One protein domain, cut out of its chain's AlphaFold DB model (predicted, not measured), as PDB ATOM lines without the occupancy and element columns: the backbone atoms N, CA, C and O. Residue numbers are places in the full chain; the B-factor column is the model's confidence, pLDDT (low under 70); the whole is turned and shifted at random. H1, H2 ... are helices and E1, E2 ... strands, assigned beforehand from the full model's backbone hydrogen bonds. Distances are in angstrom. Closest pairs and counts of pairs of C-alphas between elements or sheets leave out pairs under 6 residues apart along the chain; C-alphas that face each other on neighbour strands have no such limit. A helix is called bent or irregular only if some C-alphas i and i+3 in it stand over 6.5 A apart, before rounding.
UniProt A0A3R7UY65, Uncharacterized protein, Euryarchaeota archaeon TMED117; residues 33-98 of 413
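AT A GLANCE: This is residues 33 to 98 of the 413 residues of an uncharacterized protein of Euryarchaeota archaeon TMED117 (UniProt A0A3R7UY65). This is one antiparallel sheet of five strands, strongly twisted and curled like part of a barrel, with a single helix, H1, packed on one face of the sheet at its E5 and E4 side. The hairpin of E1 and E2 makes the other side of the sheet, away from the helix, and the long, bent strand E3 runs between the two regions. The printed part has 66 residues, with one named helix and five named strands, in the order E1, E2, E3, H1, E4, E5 along the chain; across the sheet the order is E1, E2, E3, E5, E4. The class is mixed, helices and strands. The whole is only just compact, close to loose, with a radius of gyration of the C-alphas of 12.5 A and spans of 35 by 25 by 19 A.

IN THESE COORDINATES: E3, residues 56 to 66, is the longest strand and measures 27.6 A from first to last C-alpha; it bends by 56 degrees at residue 63. C-alpha 56 of Phe 56 is at (25.089, 44.788, 45.527), where E3 begins, and C-alpha 66 of Cys 66 is at (31.904, 22.720, 30.452), where it ends. E2, residues 45 to 50, measures 16.4 A, and E1, residues 37 to 40, measures 9.7 A, beginning with C-alpha 37 at (33.439, 38.425, 41.592). E5, residues 91 to 97, measures 18.5 A and ends with C-alpha 97 at (19.328, 36.702, 40.501). E4 is residues 85 to 88, 9.9 A. The helix H1, residues 70 to 79, measures 14.5 A.

HOW THE PARTS SIT: E1 and E4 are the edge strands of the sheet, and E2, E3 and E5 are inner strands. E3 and E5 are antiparallel at 147 degrees between their directions, with N 62 and O 94 3.1 A apart and N 94 and O 62 2.8 A apart, both within hydrogen-bond range. On the other side of E3, the hairpin E2 and E3 is antiparallel at 144 degrees, with N 49 and O 57 within hydrogen-bond range at 2.9 A. E1 and E2 form another antiparallel hairpin, at 165 degrees, with N 39 and O 46 at 2.8 A. E1, E2 and E3 make a meander, each strand the antiparallel neighbour of the one before. E4 and E5 are also a hairpin, antiparallel at 127 degrees, with N 86 and O 93 at 2.8 A. H1 is on the sheet in two layers, the helix on one face, at a height over the sheet of 8.4 A. H1 lies over E5, on which 6 of its 10 C-alphas fall, and only just not over E4, on which 2 fall. It runs only just slantwise to the strands, at 32 degrees to E5 on the local plane. The closest C-alphas of H1 and E5 are those of Ala 73 and Val 92, 6.0 A apart; those of H1 and E4 are Asn 74 and Val 87, 6.3 A. E3, H1 and E4 form a split strand-helix-strand unit, two strands of one sheet with a helix between them along the chain and E5 between them in the sheet, and its crossover is right-handed. In H1, every O i to N i+4 pair is within hydrogen-bond range. E1 is apart from E4 and from E5, and E2 is apart from E4.

THE WHOLE: The two C-alphas farthest apart are those of Asp 53 and Asp 68, at 38.0 A. The C-alphas of Gln 33 and Leu 98, the first and last printed, are 19.2 A apart. The printed part has no cut, and the five links between its named elements are tight. The mean pLDDT of the printed part is 87.3, and residues 43 and 82 are under 70.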
ATOM      1  N   GLN A  33      34.369  46.726  47.403       95.94
ATOM      2  CA  GLN A  33      34.515  46.439  45.976       95.94
ATOM      3  C   GLN A  33      35.346  45.178  45.709       95.94
ATOM      4  O   GLN A  33      35.246  44.615  44.631       95.94
ATOM      5  N   ASP A  34      36.141  44.722  46.679       96.31
ATOM      6  CA  ASP A  34      36.899  43.473  46.562       96.31
ATOM      7  C   ASP A  34      36.015  42.229  46.809       96.31
ATOM      8  O   ASP A  34      36.503  41.110  46.698       96.31
ATOM      9  N   LEU A  35      34.725  42.410  47.136       96.62
ATOM     10  CA  LEU A  35      33.720  41.339  47.095       96.62
ATOM     11  C   LEU A  35      33.205  41.072  45.673       96.62
ATOM     12  O   LEU A  35      32.553  40.057  45.467       96.62
ATOM     13  N   ASP A  36      33.456  41.968  44.710       96.38
ATOM     14  CA  ASP A  36      33.005  41.798  43.327       96.38
ATOM     15  C   ASP A  36      33.696  40.594  42.678       96.38
ATOM     16  O   ASP A  36      34.926  40.547  42.574       96.38
ATOM     17  N   GLY A  37      32.908  39.617  42.236       94.00
ATOM     18  CA  GLY A  37      33.439  38.425  41.592       94.00
ATOM     19  C   GLY A  37      32.592  37.179  41.791       94.00
ATOM     20  O   GLY A  37      31.535  37.188  42.420       94.00
ATOM     21  N   VAL A  38      33.086  36.088  41.215       94.38
ATOM     22  CA  VAL A  38      32.488  34.760  41.333       94.38
ATOM     23  C   VAL A  38      33.205  34.006  42.437       94.38
ATOM     24  O   VAL A  38      34.428  33.924  42.426       94.38
ATOM     25  N   TYR A  39      32.449  33.443  43.370       94.38
ATOM     26  CA  TYR A  39      32.938  32.503  44.364       94.38
ATOM     27  C   TYR A  39      32.481  31.113  43.941       94.38
ATOM     28  O   TYR A  39      31.288  30.805  43.904       94.38
ATOM     29  N   HIS A  40      33.450  30.275  43.606       89.69
ATOM     30  CA  HIS A  40      33.227  28.903  43.201       89.69
ATOM     31  C   HIS A  40      33.141  28.028  44.444       89.69
ATOM     32  O   HIS A  40      34.099  27.969  45.214       89.69
ATOM     33  N   GLY A  41      32.005  27.366  44.640       84.19
ATOM     34  CA  GLY A  41      31.840  26.248  45.565       84.19
ATOM     35  C   GLY A  41      31.827  24.925  44.806       84.19
ATOM     36  O   GLY A  41      32.183  24.869  43.625       84.19
ATOM     37  N   ILE A  42      31.443  23.851  45.490       73.75
ATOM     38  CA  ILE A  42      31.124  22.579  44.847       73.75
ATOM     39  C   ILE A  42      29.608  22.491  44.669       73.75
ATOM     40  O   ILE A  42      28.873  22.787  45.603       73.75
ATOM     41  N   MET A  43      29.151  22.134  43.463       68.56
ATOM     42  CA  MET A  43      27.745  22.145  43.005       68.56
ATOM     43  C   MET A  43      27.104  23.531  42.890       68.56
ATOM     44  O   MET A  43      26.402  23.785  41.919       68.56
ATOM     45  N   LEU A  44      27.399  24.437  43.816       78.12
ATOM     46  CA  LEU A  44      26.867  25.790  43.824       78.12
ATOM     47  C   LEU A  44      27.996  26.809  43.697       78.12
ATOM     48  O   LEU A  44      28.987  26.771  44.430       78.12
ATOM     49  N   SER A  45      27.846  27.736  42.759       88.38
ATOM     50  CA  SER A  45      28.679  28.934  42.666       88.38
ATOM     51  C   SER A  45      27.793  30.160  42.806       88.38
ATOM     52  O   SER A  45      26.610  30.123  42.479       88.38
ATOM     53  N   LEU A  46      28.362  31.249  43.307       91.75
ATOM     54  CA  LEU A  46      27.656  32.519  43.422       91.75
ATOM     55  C   LEU A  46      28.488  33.625  42.798       91.75
ATOM     56  O   LEU A  46      29.719  33.595  42.855       91.75
ATOM     57  N   ARG A  47      27.821  34.635  42.259       93.81
ATOM     58  CA  ARG A  47      28.452  35.872  41.817       93.81
ATOM     59  C   ARG A  47      27.927  37.026  42.647       93.81
ATOM     60  O   ARG A  47      26.722  37.216  42.760       93.81
ATOM     61  N   VAL A  48      28.839  37.821  43.186       95.31
ATOM     62  CA  VAL A  48      28.514  39.108  43.797       95.31
ATOM     63  C   VAL A  48      28.876  40.197  42.800       95.31
ATOM     64  O   VAL A  48      30.025  40.297  42.370       95.31
ATOM     65  N   GLU A  49      27.896  41.012  42.434       95.06
ATOM     66  CA  GLU A  49      28.093  42.229  41.652       95.06
ATOM     67  C   GLU A  49      28.004  43.435  42.587       95.06
ATOM     68  O   GLU A  49      26.935  43.771  43.104       95.06
ATOM     69  N   MET A  50      29.139  44.091  42.826       95.75
ATOM     70  CA  MET A  50      29.210  45.268  43.690       95.75
ATOM     71  C   MET A  50      29.036  46.548  42.875       95.75
ATOM     72  O   MET A  50      29.802  46.861  41.963       95.75
ATOM     73  N   ASN A  51      28.076  47.377  43.275       93.94
ATOM     74  CA  ASN A  51      27.905  48.708  42.711       93.94
ATOM     75  C   ASN A  51      28.863  49.715  43.359       93.94
ATOM     76  O   ASN A  51      29.303  49.582  44.502       93.94
ATOM     77  N   ALA A  52      29.125  50.815  42.651       92.75
ATOM     78  CA  ALA A  52      30.017  51.878  43.121       92.75
ATOM     79  C   ALA A  52      29.515  52.636  44.372       92.75
ATOM     80  O   ALA A  52      30.261  53.441  44.934       92.75
ATOM     81  N   ASP A  53      28.253  52.452  44.767       93.62
ATOM     82  CA  ASP A  53      27.638  53.037  45.963       93.62
ATOM     83  C   ASP A  53      27.520  52.052  47.140       93.62
ATOM     84  O   ASP A  53      26.833  52.360  48.114       93.62
ATOM     85  N   ASP A  54      28.215  50.914  47.057       90.69
ATOM     86  CA  ASP A  54      28.200  49.805  48.018       90.69
ATOM     87  C   ASP A  54      26.854  49.059  48.126       90.69
ATOM     88  O   ASP A  54      26.683  48.239  49.030       90.69
ATOM     89  N   SER A  55      25.905  49.299  47.212       93.25
ATOM     90  CA  SER A  55      24.827  48.333  46.959       93.25
ATOM     91  C   SER A  55      25.362  47.134  46.171       93.25
ATOM     92  O   SER A  55      26.425  47.223  45.554       93.25
ATOM     93  N   PHE A  56      24.651  46.011  46.191       93.75
ATOM     94  CA  PHE A  56      25.089  44.788  45.527       93.75
ATOM     95  C   PHE A  56      23.902  43.970  45.027       93.75
ATOM     96  O   PHE A  56      22.802  44.091  45.567       93.75
ATOM     97  N   THR A  57      24.173  43.131  44.034       91.81
ATOM     98  CA  THR A  57      23.279  42.073  43.557       91.81
ATOM     99  C   THR A  57      24.024  40.748  43.668       91.81
ATOM    100  O   THR A  57      25.230  40.694  43.418       91.81
ATOM    101  N   VAL A  58      23.331  39.695  44.094       91.81
ATOM    102  CA  VAL A  58      23.899  38.347  44.178       91.81
ATOM    103  C   VAL A  58      23.169  37.461  43.185       91.81
ATOM    104  O   VAL A  58      21.943  37.470  43.143       91.81
ATOM    105  N   TYR A  59      23.934  36.696  42.419       90.75
ATOM    106  CA  TYR A  59      23.418  35.717  41.477       90.75
ATOM    107  C   TYR A  59      23.857  34.327  41.918       90.75
ATOM    108  O   TYR A  59      25.032  34.112  42.240       90.75
ATOM    109  N   LEU A  60      22.918  33.393  41.924       87.88
ATOM    110  CA  LEU A  60      23.210  31.972  41.917       87.88
ATOM    111  C   LEU A  60      23.667  31.587  40.509       87.88
ATOM    112  O   LEU A  60      23.122  32.069  39.519       87.88
ATOM    113  N   LEU A  61      24.694  30.749  40.424       87.56
ATOM    114  CA  LEU A  61      25.203  30.254  39.154       87.56
ATOM    115  C   LEU A  61      24.923  28.761  39.051       87.56
ATOM    116  O   LEU A  61      25.576  27.959  39.732       87.56
ATOM    117  N   GLU A  62      23.994  28.395  38.176       82.19
ATOM    118  CA  GLU A  62      23.742  27.001  37.827       82.19
ATOM    119  C   GLU A  62      24.611  26.617  36.631       82.19
ATOM    120  O   GLU A  62      24.597  27.264  35.587       82.19
ATOM    121  N   MET A  63      25.443  25.592  36.794       81.62
ATOM    122  CA  MET A  63      26.348  25.150  35.736       81.62
ATOM    123  C   MET A  63      25.579  24.342  34.695       81.62
ATOM    124  O   MET A  63      25.042  23.285  35.013       81.62
ATOM    125  N   TRP A  64      25.611  24.794  33.444       82.88
ATOM    126  CA  TRP A  64      24.975  24.090  32.338       82.88
ATOM    127  C   TRP A  64      25.899  23.033  31.729       82.88
ATOM    128  O   TRP A  64      25.577  21.846  31.732       82.88
ATOM    129  N   ASP A  65      27.069  23.450  31.235       82.44
ATOM    130  CA  ASP A  65      28.066  22.536  30.667       82.44
ATOM    131  C   ASP A  65      29.471  23.162  30.648       82.44
ATOM    132  O   ASP A  65      29.631  24.385  30.701       82.44
ATOM    133  N   CYS A  66      30.502  22.324  30.548       82.88
ATOM    134  CA  CYS A  66      31.904  22.720  30.452       82.88
ATOM    135  C   CYS A  66      32.542  22.209  29.159       82.88
ATOM    136  O   CYS A  66      32.414  21.046  28.788       82.88
ATOM    137  N   PHE A  67      33.318  23.074  28.509       86.62
ATOM    138  CA  PHE A  67      33.899  22.827  27.190       86.62
ATOM    139  C   PHE A  67      35.427  22.767  27.230       86.62
ATOM    140  O   PHE A  67      36.063  23.167  28.206       86.62
ATOM    141  N   ASP A  68      36.053  22.332  26.132       86.12
ATOM    142  CA  ASP A  68      37.519  22.255  26.037       86.12
ATOM    143  C   ASP A  68      38.174  23.649  26.050       86.12
ATOM    144  O   ASP A  68      39.382  23.798  26.279       86.12
ATOM    145  N   SER A  69      37.401  24.698  25.751       88.38
ATOM    146  CA  SER A  69      37.881  26.071  25.794       88.38
ATOM    147  C   SER A  69      36.766  27.087  26.004       88.38
ATOM    148  O   SER A  69      35.648  26.915  25.529       88.38
ATOM    149  N   ALA A  70      37.129  28.235  26.578       88.44
ATOM    150  CA  ALA A  70      36.242  29.391  26.679       88.44
ATOM    151  C   ALA A  70      35.640  29.808  25.324       88.44
ATOM    152  O   ALA A  70      34.533  30.326  25.269       88.44
ATOM    153  N   ALA A  71      36.363  29.620  24.215       92.81
ATOM    154  CA  ALA A  71      35.870  29.996  22.890       92.81
ATOM    155  C   ALA A  71      34.699  29.118  22.431       92.81
ATOM    156  O   ALA A  71      33.790  29.633  21.793       92.81
ATOM    157  N   GLU A  72      34.741  27.829  22.764       91.56
ATOM    158  CA  GLU A  72      33.678  26.865  22.474       91.56
ATOM    159  C   GLU A  72      32.468  27.110  23.380       91.56
ATOM    160  O   GLU A  72      31.365  27.270  22.874       91.56
ATOM    161  N   ALA A  73      32.694  27.319  24.681       88.25
ATOM    162  CA  ALA A  73      31.644  27.724  25.619       88.25
ATOM    163  C   ALA A  73      30.898  28.994  25.162       88.25
ATOM    164  O   ALA A  73      29.676  29.076  25.227       88.25
ATOM    165  N   ASN A  74      31.632  29.988  24.644       90.25
ATOM    166  CA  ASN A  74      31.030  31.204  24.091       90.25
ATOM    167  C   ASN A  74      30.260  30.957  22.785       90.25
ATOM    168  O   ASN A  74      29.360  31.729  22.473       90.25
ATOM    169  N   GLU A  75      30.640  29.961  21.981       90.50
ATOM    170  CA  GLU A  75      29.909  29.615  20.757       90.50
ATOM    171  C   GLU A  75      28.566  28.972  21.110       90.50
ATOM    172  O   GLU A  75      27.544  29.414  20.596       90.50
ATOM    173  N   GLU A  76      28.559  28.041  22.062       88.31
ATOM    174  CA  GLU A  76      27.350  27.358  22.540       88.31
ATOM    175  C   GLU A  76      26.374  28.311  23.237       88.31
ATOM    176  O   GLU A  76      25.184  28.315  22.924       88.31
ATOM    177  N   LEU A  77      26.871  29.214  24.089       87.56
ATOM    178  CA  LEU A  77      26.034  30.249  24.703       87.56
ATOM    179  C   LEU A  77      25.377  31.172  23.657       87.56
ATOM    180  O   LEU A  77      24.252  31.626  23.827       87.56
ATOM    181  N   LEU A  78      26.059  31.462  22.544       87.00
ATOM    182  CA  LEU A  78      25.465  32.263  21.468       87.00
ATOM    183  C   LEU A  78      24.374  31.504  20.696       87.00
ATOM    184  O   LEU A  78      23.570  32.148  20.014       87.00
ATOM    185  N   GLU A  79      24.361  30.170  20.759       84.31
ATOM    186  CA  GLU A  79      23.357  29.320  20.118       84.31
ATOM    187  C   GLU A  79      22.138  29.037  21.008       84.31
ATOM    188  O   GLU A  79      21.062  28.795  20.459       84.31
ATOM    189  N   SER A  80      22.262  29.106  22.341       74.94
ATOM    190  CA  SER A  80      21.188  28.740  23.281       74.94
ATOM    191  C   SER A  80      19.983  29.697  23.295       74.94
ATOM    192  O   SER A  80      18.953  29.357  23.865       74.94
ATOM    193  N   GLU A  81      20.073  30.863  22.636       71.88
ATOM    194  CA  GLU A  81      19.092  31.971  22.693       71.88
ATOM    195  C   GLU A  81      18.782  32.472  24.121       71.88
ATOM    196  O   GLU A  81      17.881  33.296  24.288       71.88
ATOM    197  N   ASP A  82      19.545  32.030  25.124       68.44
ATOM    198  CA  ASP A  82      19.345  32.389  26.521       68.44
ATOM    199  C   ASP A  82      20.085  33.686  26.872       68.44
ATOM    200  O   ASP A  82      21.289  33.822  26.637       68.44
ATOM    201  N   GLU A  83      19.357  34.669  27.401       70.25
ATOM    202  CA  GLU A  83      19.924  35.973  27.760       70.25
ATOM    203  C   GLU A  83      20.561  35.976  29.161       70.25
ATOM    204  O   GLU A  83      21.333  36.895  29.445       70.25
ATOM    205  N   SER A  84      20.284  34.974  30.010       78.44
ATOM    206  CA  SER A  84      20.828  34.858  31.379       78.44
ATOM    207  C   SER A  84      22.161  34.103  31.451       78.44
ATOM    208  O   SER A  84      22.805  34.085  32.499       78.44
ATOM    209  N   GLY A  85      22.603  33.482  30.354       84.25
ATOM    210  CA  GLY A  85      23.800  32.653  30.371       84.25
ATOM    211  C   GLY A  85      25.118  33.446  30.372       84.25
ATOM    212  O   GLY A  85      25.281  34.445  29.665       84.25
ATOM    213  N   VAL A  86      26.109  32.962  31.123       88.75
ATOM    214  CA  VAL A  86      27.456  33.535  31.239       88.75
ATOM    215  C   VAL A  86      28.534  32.464  31.072       88.75
ATOM    216  O   VAL A  86      28.390  31.329  31.513       88.75
ATOM    217  N   VAL A  87      29.660  32.825  30.450       87.75
ATOM    218  CA  VAL A  87      30.842  31.951  30.385       87.75
ATOM    219  C   VAL A  87      31.826  32.326  31.482       87.75
ATOM    220  O   VAL A  87      32.355  33.442  31.486       87.75
ATOM    221  N   ILE A  88      32.129  31.376  32.364       85.81
ATOM    222  CA  ILE A  88      33.150  31.515  33.403       85.81
ATOM    223  C   ILE A  88      34.182  30.400  33.220       85.81
ATOM    224  O   ILE A  88      33.864  29.214  33.243       85.81
ATOM    225  N   ASP A  89      35.436  30.805  33.008       85.50
ATOM    226  CA  ASP A  89      36.531  29.935  32.561       85.50
ATOM    227  C   ASP A  89      36.173  29.161  31.278       85.50
ATOM    228  O   ASP A  89      36.117  29.757  30.197       85.50
ATOM    229  N   THR A  90      35.914  27.858  31.376       85.62
ATOM    230  CA  THR A  90      35.517  27.004  30.250       85.62
ATOM    231  C   THR A  90      34.075  26.514  30.343       85.62
ATOM    232  O   THR A  90      33.668  25.711  29.510       85.62
ATOM    233  N   CYS A  91      33.311  26.983  31.327       85.69
ATOM    234  CA  CYS A  91      31.962  26.509  31.599       85.69
ATOM    235  C   CYS A  91      30.921  27.599  31.346       85.69
ATOM    236  O   CYS A  91      31.182  28.789  31.540       85.69
ATOM    237  N   VAL A  92      29.752  27.174  30.883       87.38
ATOM    238  CA  VAL A  92      28.559  27.999  30.716       87.38
ATOM    239  C   VAL A  92      27.701  27.831  31.961       87.38
ATOM    240  O   VAL A  92      27.459  26.708  32.403       87.38
ATOM    241  N   TYR A  93      27.252  28.949  32.510       86.94
ATOM    242  CA  TYR A  93      26.366  29.015  33.661       86.94
ATOM    243  C   TYR A  93      25.111  29.796  33.302       86.94
ATOM    244  O   TYR A  93      25.194  30.730  32.509       86.94
ATOM    245  N   GLU A  94      23.991  29.456  33.918       87.06
ATOM    246  CA  GLU A  94      22.810  30.308  34.005       87.06
ATOM    247  C   GLU A  94      22.944  31.219  35.236       87.06
ATOM    248  O   GLU A  94      23.239  30.740  36.335       87.06
ATOM    249  N   GLU A  95      22.795  32.537  35.052       88.25
ATOM    250  CA  GLU A  95      22.785  33.499  36.159       88.25
ATOM    251  C   GLU A  95      21.354  33.730  36.644       88.25
ATOM    252  O   GLU A  95      20.551  34.366  35.960       88.25
ATOM    253  N   ILE A  96      21.064  33.272  37.861       84.38
ATOM    254  CA  ILE A  96      19.761  33.440  38.501       84.38
ATOM    255  C   ILE A  96      19.906  34.500  39.599       84.38
ATOM    256  O   ILE A  96      20.613  34.263  40.586       84.38
ATOM    257  N   PRO A  97      19.315  35.696  39.448       86.19
ATOM    258  CA  PRO A  97      19.328  36.702  40.501       86.19
ATOM    259  C   PRO A  97      18.564  36.183  41.722       86.19
ATOM    260  O   PRO A  97      17.450  35.681  41.624       86.19
ATOM    261  N   LEU A  98      19.189  36.301  42.891       79.00
ATOM    262  CA  LEU A  98      18.655  35.750  44.134       79.00
ATOM    263  C   LEU A  98      17.383  36.471  44.634       79.00
ATOM    264  O   LEU A  98      16.719  35.971  45.531       79.00
TER     265      LEU A  98